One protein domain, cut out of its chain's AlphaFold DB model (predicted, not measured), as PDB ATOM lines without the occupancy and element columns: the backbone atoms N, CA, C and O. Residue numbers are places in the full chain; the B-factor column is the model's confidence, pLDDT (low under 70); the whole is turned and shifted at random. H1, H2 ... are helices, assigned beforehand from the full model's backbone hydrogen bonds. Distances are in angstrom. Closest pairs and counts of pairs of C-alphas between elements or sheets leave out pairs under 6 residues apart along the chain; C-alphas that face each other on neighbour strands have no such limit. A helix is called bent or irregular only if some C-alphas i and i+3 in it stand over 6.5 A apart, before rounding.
ATOM      1  N   ASP A 286     -25.865  -1.647 -48.877       73.69
ATOM      2  CA  ASP A 286     -25.831  -3.082 -48.602       73.69
ATOM      3  C   ASP A 286     -27.149  -3.793 -48.977       73.69
ATOM      4  O   ASP A 286     -28.241  -3.214 -48.915       73.69
ATOM      5  N   LYS A 287     -27.061  -5.074 -49.355       76.12
ATOM      6  CA  LYS A 287     -28.152  -5.817 -50.016       76.12
ATOM      7  C   LYS A 287     -29.449  -5.834 -49.200       76.12
ATOM      8  O   LYS A 287     -30.529  -5.739 -49.778       76.12
ATOM      9  N   PHE A 288     -29.350  -5.888 -47.871       77.75
ATOM     10  CA  PHE A 288     -30.504  -5.864 -46.967       77.75
ATOM     11  C   PHE A 288     -31.307  -4.553 -47.035       77.75
ATOM     12  O   PHE A 288     -32.535  -4.602 -47.035       77.75
ATOM     13  N   ILE A 289     -30.647  -3.395 -47.164       78.31
ATOM     14  CA  ILE A 289     -31.328  -2.090 -47.268       78.31
ATOM     15  C   ILE A 289     -32.083  -1.996 -48.598       78.31
ATOM     16  O   ILE A 289     -33.234  -1.561 -48.628       78.31
ATOM     17  N   ARG A 290     -31.464  -2.463 -49.694       77.31
ATOM     18  CA  ARG A 290     -32.100  -2.505 -51.021       77.31
ATOM     19  C   ARG A 290     -33.358  -3.392 -51.013       77.31
ATOM     20  O   ARG A 290     -34.393  -2.962 -51.510       77.31
ATOM     21  N   VAL A 291     -33.315  -4.570 -50.380       79.62
ATOM     22  CA  VAL A 291     -34.496  -5.450 -50.226       79.62
ATOM     23  C   VAL A 291     -35.588  -4.806 -49.359       79.62
ATOM     24  O   VAL A 291     -36.758  -4.846 -49.734       79.62
ATOM     25  N   PHE A 292     -35.228  -4.164 -48.240       81.94
ATOM     26  CA  PHE A 292     -36.193  -3.475 -47.375       81.94
ATOM     27  C   PHE A 292     -36.917  -2.330 -48.106       81.94
ATOM     28  O   PHE A 292     -38.141  -2.239 -48.036       81.94
ATOM     29  N   PHE A 293     -36.193  -1.511 -48.880       80.75
ATOM     30  CA  PHE A 293     -36.790  -0.442 -49.691       80.75
ATOM     31  C   PHE A 293     -37.798  -0.979 -50.720       80.75
ATOM     32  O   PHE A 293     -38.922  -0.480 -50.806       80.75
ATOM     33  N   ILE A 294     -37.415  -2.031 -51.454       81.44
ATOM     34  CA  ILE A 294     -38.252  -2.665 -52.486       81.44
ATOM     35  C   ILE A 294     -39.529  -3.281 -51.893       81.44
ATOM     36  O   ILE A 294     -40.539  -3.335 -52.586       81.44
ATOM     37  N   LEU A 295     -39.522  -3.717 -50.629       82.25
ATOM     38  CA  LEU A 295     -40.701  -4.297 -49.977       82.25
ATOM     39  C   LEU A 295     -41.621  -3.234 -49.346       82.25
ATOM     40  O   LEU A 295     -42.843  -3.332 -49.456       82.25
ATOM     41  N   VAL A 296     -41.056  -2.199 -48.716       81.31
ATOM     42  CA  VAL A 296     -41.833  -1.173 -47.992       81.31
ATOM     43  C   VAL A 296     -42.580  -0.221 -48.937       81.31
ATOM     44  O   VAL A 296     -43.731   0.121 -48.663       81.31
ATOM     45  N   VAL A 297     -41.977   0.196 -50.059       78.94
ATOM     46  CA  VAL A 297     -42.603   1.188 -50.962       78.94
ATOM     47  C   VAL A 297     -43.881   0.660 -51.646       78.94
ATOM     48  O   VAL A 297     -44.902   1.350 -51.569       78.94
ATOM     49  N   PRO A 298     -43.913  -0.550 -52.246       76.38
ATOM     50  CA  PRO A 298     -45.146  -1.119 -52.802       76.38
ATOM     51  C   PRO A 298     -46.177  -1.474 -51.726       76.38
ATOM     52  O   PRO A 298     -47.374  -1.314 -51.960       76.38
ATOM     53  N   GLY A 299     -45.733  -1.901 -50.536       78.88
ATOM     54  CA  GLY A 299     -46.620  -2.165 -49.399       78.88
ATOM     55  C   GLY A 299     -47.412  -0.922 -48.973       78.88
ATOM     56  O   GLY A 299     -48.619  -1.006 -48.751       78.88
ATOM     57  N   ASN A 300     -46.764   0.248 -48.946       76.88
ATOM     58  CA  ASN A 300     -47.430   1.522 -48.656       76.88
ATOM     59  C   ASN A 300     -48.448   1.916 -49.736       76.88
ATOM     60  O   ASN A 300     -49.540   2.381 -49.413       76.88
ATOM     61  N   LEU A 301     -48.117   1.693 -51.016       76.75
ATOM     62  CA  LEU A 301     -49.047   1.939 -52.119       76.75
ATOM     63  C   LEU A 301     -50.291   1.042 -52.012       76.75
ATOM     64  O   LEU A 301     -51.402   1.548 -52.146       76.75
ATOM     65  N   LEU A 302     -50.133  -0.251 -51.703       77.31
ATOM     66  CA  LEU A 302     -51.265  -1.159 -51.466       77.31
ATOM     67  C   LEU A 302     -52.118  -0.722 -50.264       77.31
ATOM     68  O   LEU A 302     -53.342  -0.677 -50.377       77.31
ATOM     69  N   GLY A 303     -51.495  -0.343 -49.143       74.75
ATOM     70  CA  GLY A 303     -52.206   0.131 -47.947       74.75
ATOM     71  C   GLY A 303     -53.048   1.394 -48.182       74.75
ATOM     72  O   GLY A 303     -54.122   1.529 -47.598       74.75
ATOM     73  N   ASN A 304     -52.594   2.278 -49.076       72.38
ATOM     74  CA  ASN A 304     -53.296   3.494 -49.501       72.38
ATOM     75  C   ASN A 304     -54.350   3.216 -50.603       72.38
ATOM     76  O   ASN A 304     -55.356   3.917 -50.730       72.38
ATOM     77  N   LEU A 305     -54.169   2.156 -51.401       70.00
ATOM     78  CA  LEU A 305     -55.166   1.737 -52.390       70.00
ATOM     79  C   LEU A 305     -56.391   1.086 -51.730       70.00
ATOM     80  O   LEU A 305     -57.509   1.357 -52.159       70.00
ATOM     81  N   VAL A 306     -56.166   0.298 -50.671       75.06
ATOM     82  CA  VAL A 306     -57.188  -0.410 -49.866       75.06
ATOM     83  C   VAL A 306     -57.687   0.445 -48.676       75.06
ATOM     84  O   VAL A 306     -58.423  -0.039 -47.826       75.06
ATOM     85  N   ASP A 307     -57.288   1.723 -48.604       65.62
ATOM     86  CA  ASP A 307     -57.693   2.715 -47.584       65.62
ATOM     87  C   ASP A 307     -57.458   2.300 -46.110       65.62
ATOM     88  O   ASP A 307     -58.023   2.881 -45.185       65.62
ATOM     89  N   LEU A 308     -56.560   1.336 -45.873       61.44
ATOM     90  CA  LEU A 308     -56.199   0.843 -44.537       61.44
ATOM     91  C   LEU A 308     -55.278   1.804 -43.769       61.44
ATOM     92  O   LEU A 308     -55.322   1.832 -42.541       61.44
ATOM     93  N   PHE A 309     -54.446   2.587 -44.468       61.16
ATOM     94  CA  PHE A 309     -53.577   3.600 -43.859       61.16
ATOM     95  C   PHE A 309     -53.386   4.825 -44.765       61.16
ATOM     96  O   PHE A 309     -52.884   4.717 -45.886       61.16
ATOM     97  N   GLN A 310     -53.688   6.018 -44.238       61.44
ATOM     98  CA  GLN A 310     -53.332   7.302 -44.856       61.44
ATOM     99  C   GLN A 310     -51.850   7.628 -44.598       61.44
ATOM    100  O   GLN A 310     -51.494   8.335 -43.650       61.44
ATOM    101  N   SER A 311     -50.977   7.077 -45.443       58.75
ATOM    102  CA  SER A 311     -49.521   7.222 -45.341       58.75
ATOM    103  C   SER A 311     -48.936   7.994 -46.523       58.75
ATOM    104  O   SER A 311     -48.517   7.408 -47.524       58.75
ATOM    105  N   ASP A 312     -48.876   9.321 -46.382       66.88
ATOM    106  CA  ASP A 312     -48.193  10.214 -47.325       66.88
ATOM    107  C   ASP A 312     -46.709   9.865 -47.509       66.88
ATOM    108  O   ASP A 312     -46.021   9.430 -46.579       66.88
ATOM    109  N   VAL A 313     -46.183  10.174 -48.700       68.75
ATOM    110  CA  VAL A 313     -44.780   9.940 -49.102       68.75
ATOM    111  C   VAL A 313     -43.775  10.518 -48.090       68.75
ATOM    112  O   VAL A 313     -42.735   9.913 -47.833       68.75
ATOM    113  N   LEU A 314     -44.110  11.646 -47.448       72.81
ATOM    114  CA  LEU A 314     -43.301  12.275 -46.394       72.81
ATOM    115  C   LEU A 314     -43.159  11.410 -45.130       72.81
ATOM    116  O   LEU A 314     -42.102  11.407 -44.507       72.81
ATOM    117  N   ARG A 315     -44.195  10.659 -44.731       75.19
ATOM    118  CA  ARG A 315     -44.102   9.755 -43.570       75.19
ATOM    119  C   ARG A 315     -43.233   8.545 -43.897       75.19
ATOM    120  O   ARG A 315     -42.407   8.142 -43.078       75.19
ATOM    121  N   LEU A 316     -43.365   8.012 -45.112       76.19
ATOM    122  CA  LEU A 316     -42.549   6.894 -45.580       76.19
ATOM    123  C   LEU A 316     -41.059   7.262 -45.679       76.19
ATOM    124  O   LEU A 316     -40.213   6.458 -45.282       76.19
ATOM    125  N   SER A 317     -40.718   8.467 -46.149       77.44
ATOM    126  CA  SER A 317     -39.316   8.902 -46.229       77.44
ATOM    127  C   SER A 317     -38.660   9.052 -44.848       77.44
ATOM    128  O   SER A 317     -37.509   8.650 -44.682       77.44
ATOM    129  N   VAL A 318     -39.396   9.525 -43.833       80.44
ATOM    130  CA  VAL A 318     -38.918   9.615 -42.437       80.44
ATOM    131  C   VAL A 318     -38.684   8.229 -41.818       80.44
ATOM    132  O   VAL A 318     -37.637   7.992 -41.208       80.44
ATOM    133  N   ILE A 319     -39.613   7.286 -42.010       79.81
ATOM    134  CA  ILE A 319     -39.462   5.907 -41.512       79.81
ATOM    135  C   ILE A 319     -38.231   5.249 -42.148       79.81
ATOM    136  O   ILE A 319     -37.391   4.685 -41.449       79.81
ATOM    137  N   LEU A 320     -38.066   5.377 -43.466       78.12
ATOM    138  CA  LEU A 320     -36.950   4.743 -44.161       78.12
ATOM    139  C   LEU A 320     -35.598   5.414 -43.858       78.12
ATOM    140  O   LEU A 320     -34.594   4.728 -43.673       78.12
ATOM    141  N   GLY A 321     -35.572   6.747 -43.749       77.12
ATOM    142  CA  GLY A 321     -34.379   7.506 -43.374       77.12
ATOM    143  C   GLY A 321     -33.882   7.172 -41.965       77.12
ATOM    144  O   GLY A 321     -32.679   7.005 -41.766       77.12
ATOM    145  N   SER A 322     -34.792   7.001 -41.000       78.00
ATOM    146  CA  SER A 322     -34.416   6.608 -39.633       78.00
ATOM    147  C   SER A 322     -33.882   5.171 -39.552       78.00
ATOM    148  O   SER A 322     -32.906   4.936 -38.839       78.00
ATOM    149  N   PHE A 323     -34.416   4.232 -40.345       80.12
ATOM    150  CA  PHE A 323     -33.868   2.873 -40.449       80.12
ATOM    151  C   PHE A 323     -32.447   2.853 -41.045       80.12
ATOM    152  O   PHE A 323     -31.555   2.202 -40.499       80.12
ATOM    153  N   ILE A 324     -32.204   3.616 -42.120       77.62
ATOM    154  CA  ILE A 324     -30.865   3.750 -42.723       77.62
ATOM    155  C   ILE A 324     -29.883   4.397 -41.736       77.62
ATOM    156  O   ILE A 324     -28.760   3.916 -41.589       77.62
ATOM    157  N   ALA A 325     -30.296   5.444 -41.015       76.62
ATOM    158  CA  ALA A 325     -29.460   6.080 -39.999       76.62
ATOM    159  C   ALA A 325     -29.093   5.115 -38.855       76.62
ATOM    160  O   ALA A 325     -27.940   5.097 -38.417       76.62
ATOM    161  N   ALA A 326     -30.035   4.279 -38.405       79.69
ATOM    162  CA  ALA A 326     -29.800   3.282 -37.362       79.69
ATOM    163  C   ALA A 326     -28.781   2.207 -37.788       79.69
ATOM    164  O   ALA A 326     -27.850   1.924 -37.032       79.69
ATOM    165  N   ASP A 327     -28.889   1.654 -39.003       76.88
ATOM    166  CA  ASP A 327     -27.893   0.712 -39.546       76.88
ATOM    167  C   ASP A 327     -26.494   1.358 -39.641       76.88
ATOM    168  O   ASP A 327     -25.502   0.759 -39.217       76.88
ATOM    169  N   LEU A 328     -26.409   2.616 -40.089       73.69
ATOM    170  CA  LEU A 328     -25.147   3.352 -40.206       73.69
ATOM    171  C   LEU A 328     -24.484   3.593 -38.832       73.69
ATOM    172  O   LEU A 328     -23.273   3.400 -38.682       73.69
ATOM    173  N   ILE A 329     -25.277   3.929 -37.807       77.81
ATOM    174  CA  ILE A 329     -24.825   4.057 -36.409       77.81
ATOM    175  C   ILE A 329     -24.344   2.702 -35.863       77.81
ATOM    176  O   ILE A 329     -23.248   2.620 -35.302       77.81
ATOM    177  N   CYS A 330     -25.098   1.620 -36.085       76.69
ATOM    178  CA  CYS A 330     -24.703   0.267 -35.682       76.69
ATOM    179  C   CYS A 330     -23.380  -0.170 -36.336       76.69
ATOM    180  O   CYS A 330     -22.492  -0.685 -35.651       76.69
ATOM    181  N   ARG A 331     -23.188   0.091 -37.637       71.94
ATOM    182  CA  ARG A 331     -21.933  -0.206 -38.356       71.94
ATOM    183  C   ARG A 331     -20.740   0.581 -37.818       71.94
ATOM    184  O   ARG A 331     -19.639   0.030 -37.744       71.94
ATOM    185  N   LEU A 332     -20.938   1.844 -37.433       71.38
ATOM    186  CA  LEU A 332     -19.902   2.663 -36.795       71.38
ATOM    187  C   LEU A 332     -19.521   2.112 -35.413       71.38
ATOM    188  O   LEU A 332     -18.332   1.936 -35.143       71.38
ATOM    189  N   GLY A 333     -20.506   1.748 -34.584       70.31
ATOM    190  CA  GLY A 333     -20.269   1.113 -33.282       70.31
ATOM    191  C   GLY A 333     -19.490  -0.203 -33.397       70.31
ATOM    192  O   GLY A 333     -18.452  -0.375 -32.753       70.31
ATOM    193  N   ILE A 334     -19.925  -1.103 -34.287       70.50
ATOM    194  CA  ILE A 334     -19.284  -2.411 -34.504       70.50
ATOM    195  C   ILE A 334     -17.838  -2.261 -35.009       70.50
ATOM    196  O   ILE A 334     -16.965  -3.016 -34.581       70.50
ATOM    197  N   LYS A 335     -17.535  -1.270 -35.864       64.56
ATOM    198  CA  LYS A 335     -16.161  -1.032 -36.351       64.56
ATOM    199  C   LYS A 335     -15.203  -0.474 -35.291       64.56
ATOM    200  O   LYS A 335     -13.999  -0.697 -35.415       64.56
ATOM    201  N   PHE A 336     -15.693   0.217 -34.260       64.88
ATOM    202  CA  PHE A 336     -14.845   0.729 -33.174       64.88
ATOM    203  C   PHE A 336     -14.580  -0.296 -32.058       64.88
ATOM    204  O   PHE A 336     -13.511  -0.269 -31.447       64.88
ATOM    205  N   TYR A 337     -15.501  -1.232 -31.816       61.50
ATOM    206  CA  TYR A 337     -15.464  -2.107 -30.636       61.50
ATOM    207  C   TYR A 337     -14.293  -3.121 -30.526       61.50
ATOM    208  O   TYR A 337     -13.794  -3.324 -29.416       61.50
ATOM    209  N   PRO A 338     -13.785  -3.779 -31.596       54.50
ATOM    210  CA  PRO A 338     -12.823  -4.879 -31.439       54.50
ATOM    211  C   PRO A 338     -11.363  -4.439 -31.225       54.50
ATOM    212  O   PRO A 338     -10.504  -5.282 -30.963       54.50
TER     213      PRO A 338
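This is residues 286 to 338 of the 474 residues of an uncharacterized protein of Aedes albopictus (UniProt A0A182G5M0). The model is a long helical hairpin: helix H2 makes the longest axis, and the shorter H1 runs back beside it in the opposite direction, with a bend of seven residues joining them at one end. Beyond the start of H1, residues 328 to 338 of H2 stand free and stick out as an arm. The printed part has 53 residues with two named helices, H1 then H2, and no named strand, and its class is all helix. It is loose, with a radius of gyration of the C-alphas of 14.3 A, and spans 48 by 19 by 13 A.

H2, residues 313 to 338, is the longest helix. H1, residues 287 to 305, touches it, and the closest C-alphas, those of Ile 289 and Ile 324, are 7.4 A apart. H2 touches H1 with residues 316 to 324 alone, and 4 pairs of C-alphas lie within 8 A. The two run opposite ways at a shallow tilt of 20 degrees and form a helical hairpin. Their centres are 16.9 A apart. Of the O i to N i+4 pairs, 14 of 15 in H1 and 21 of 22 in H2 are within hydrogen-bond range.

H2 measures 39.4 A from C-alpha 313 at (-44.780, 9.940, -49.102) to C-alpha 338 at (-12.823, -4.879, -31.439). It is irregular: C-alphas 335 and 338 are 7.1 A apart. H1 measures 28.2 A and begins with C-alpha 287 at (-28.152, -5.817, -50.016). It is neither bent nor irregular, but only just: C-alphas 295 and 298 are 6.2 A apart.

The two C-alphas farthest apart, those of Asp 307 and Pro 338, are 48.3 A apart. Without residues 328 to 338, the body spans 32 by 17 by 11 A. The printed part has no cut, and the link from H1 to H2 is short. The mean pLDDT of the printed part is 73.9, with residues 307 to 313 and 335 to 338 under 70.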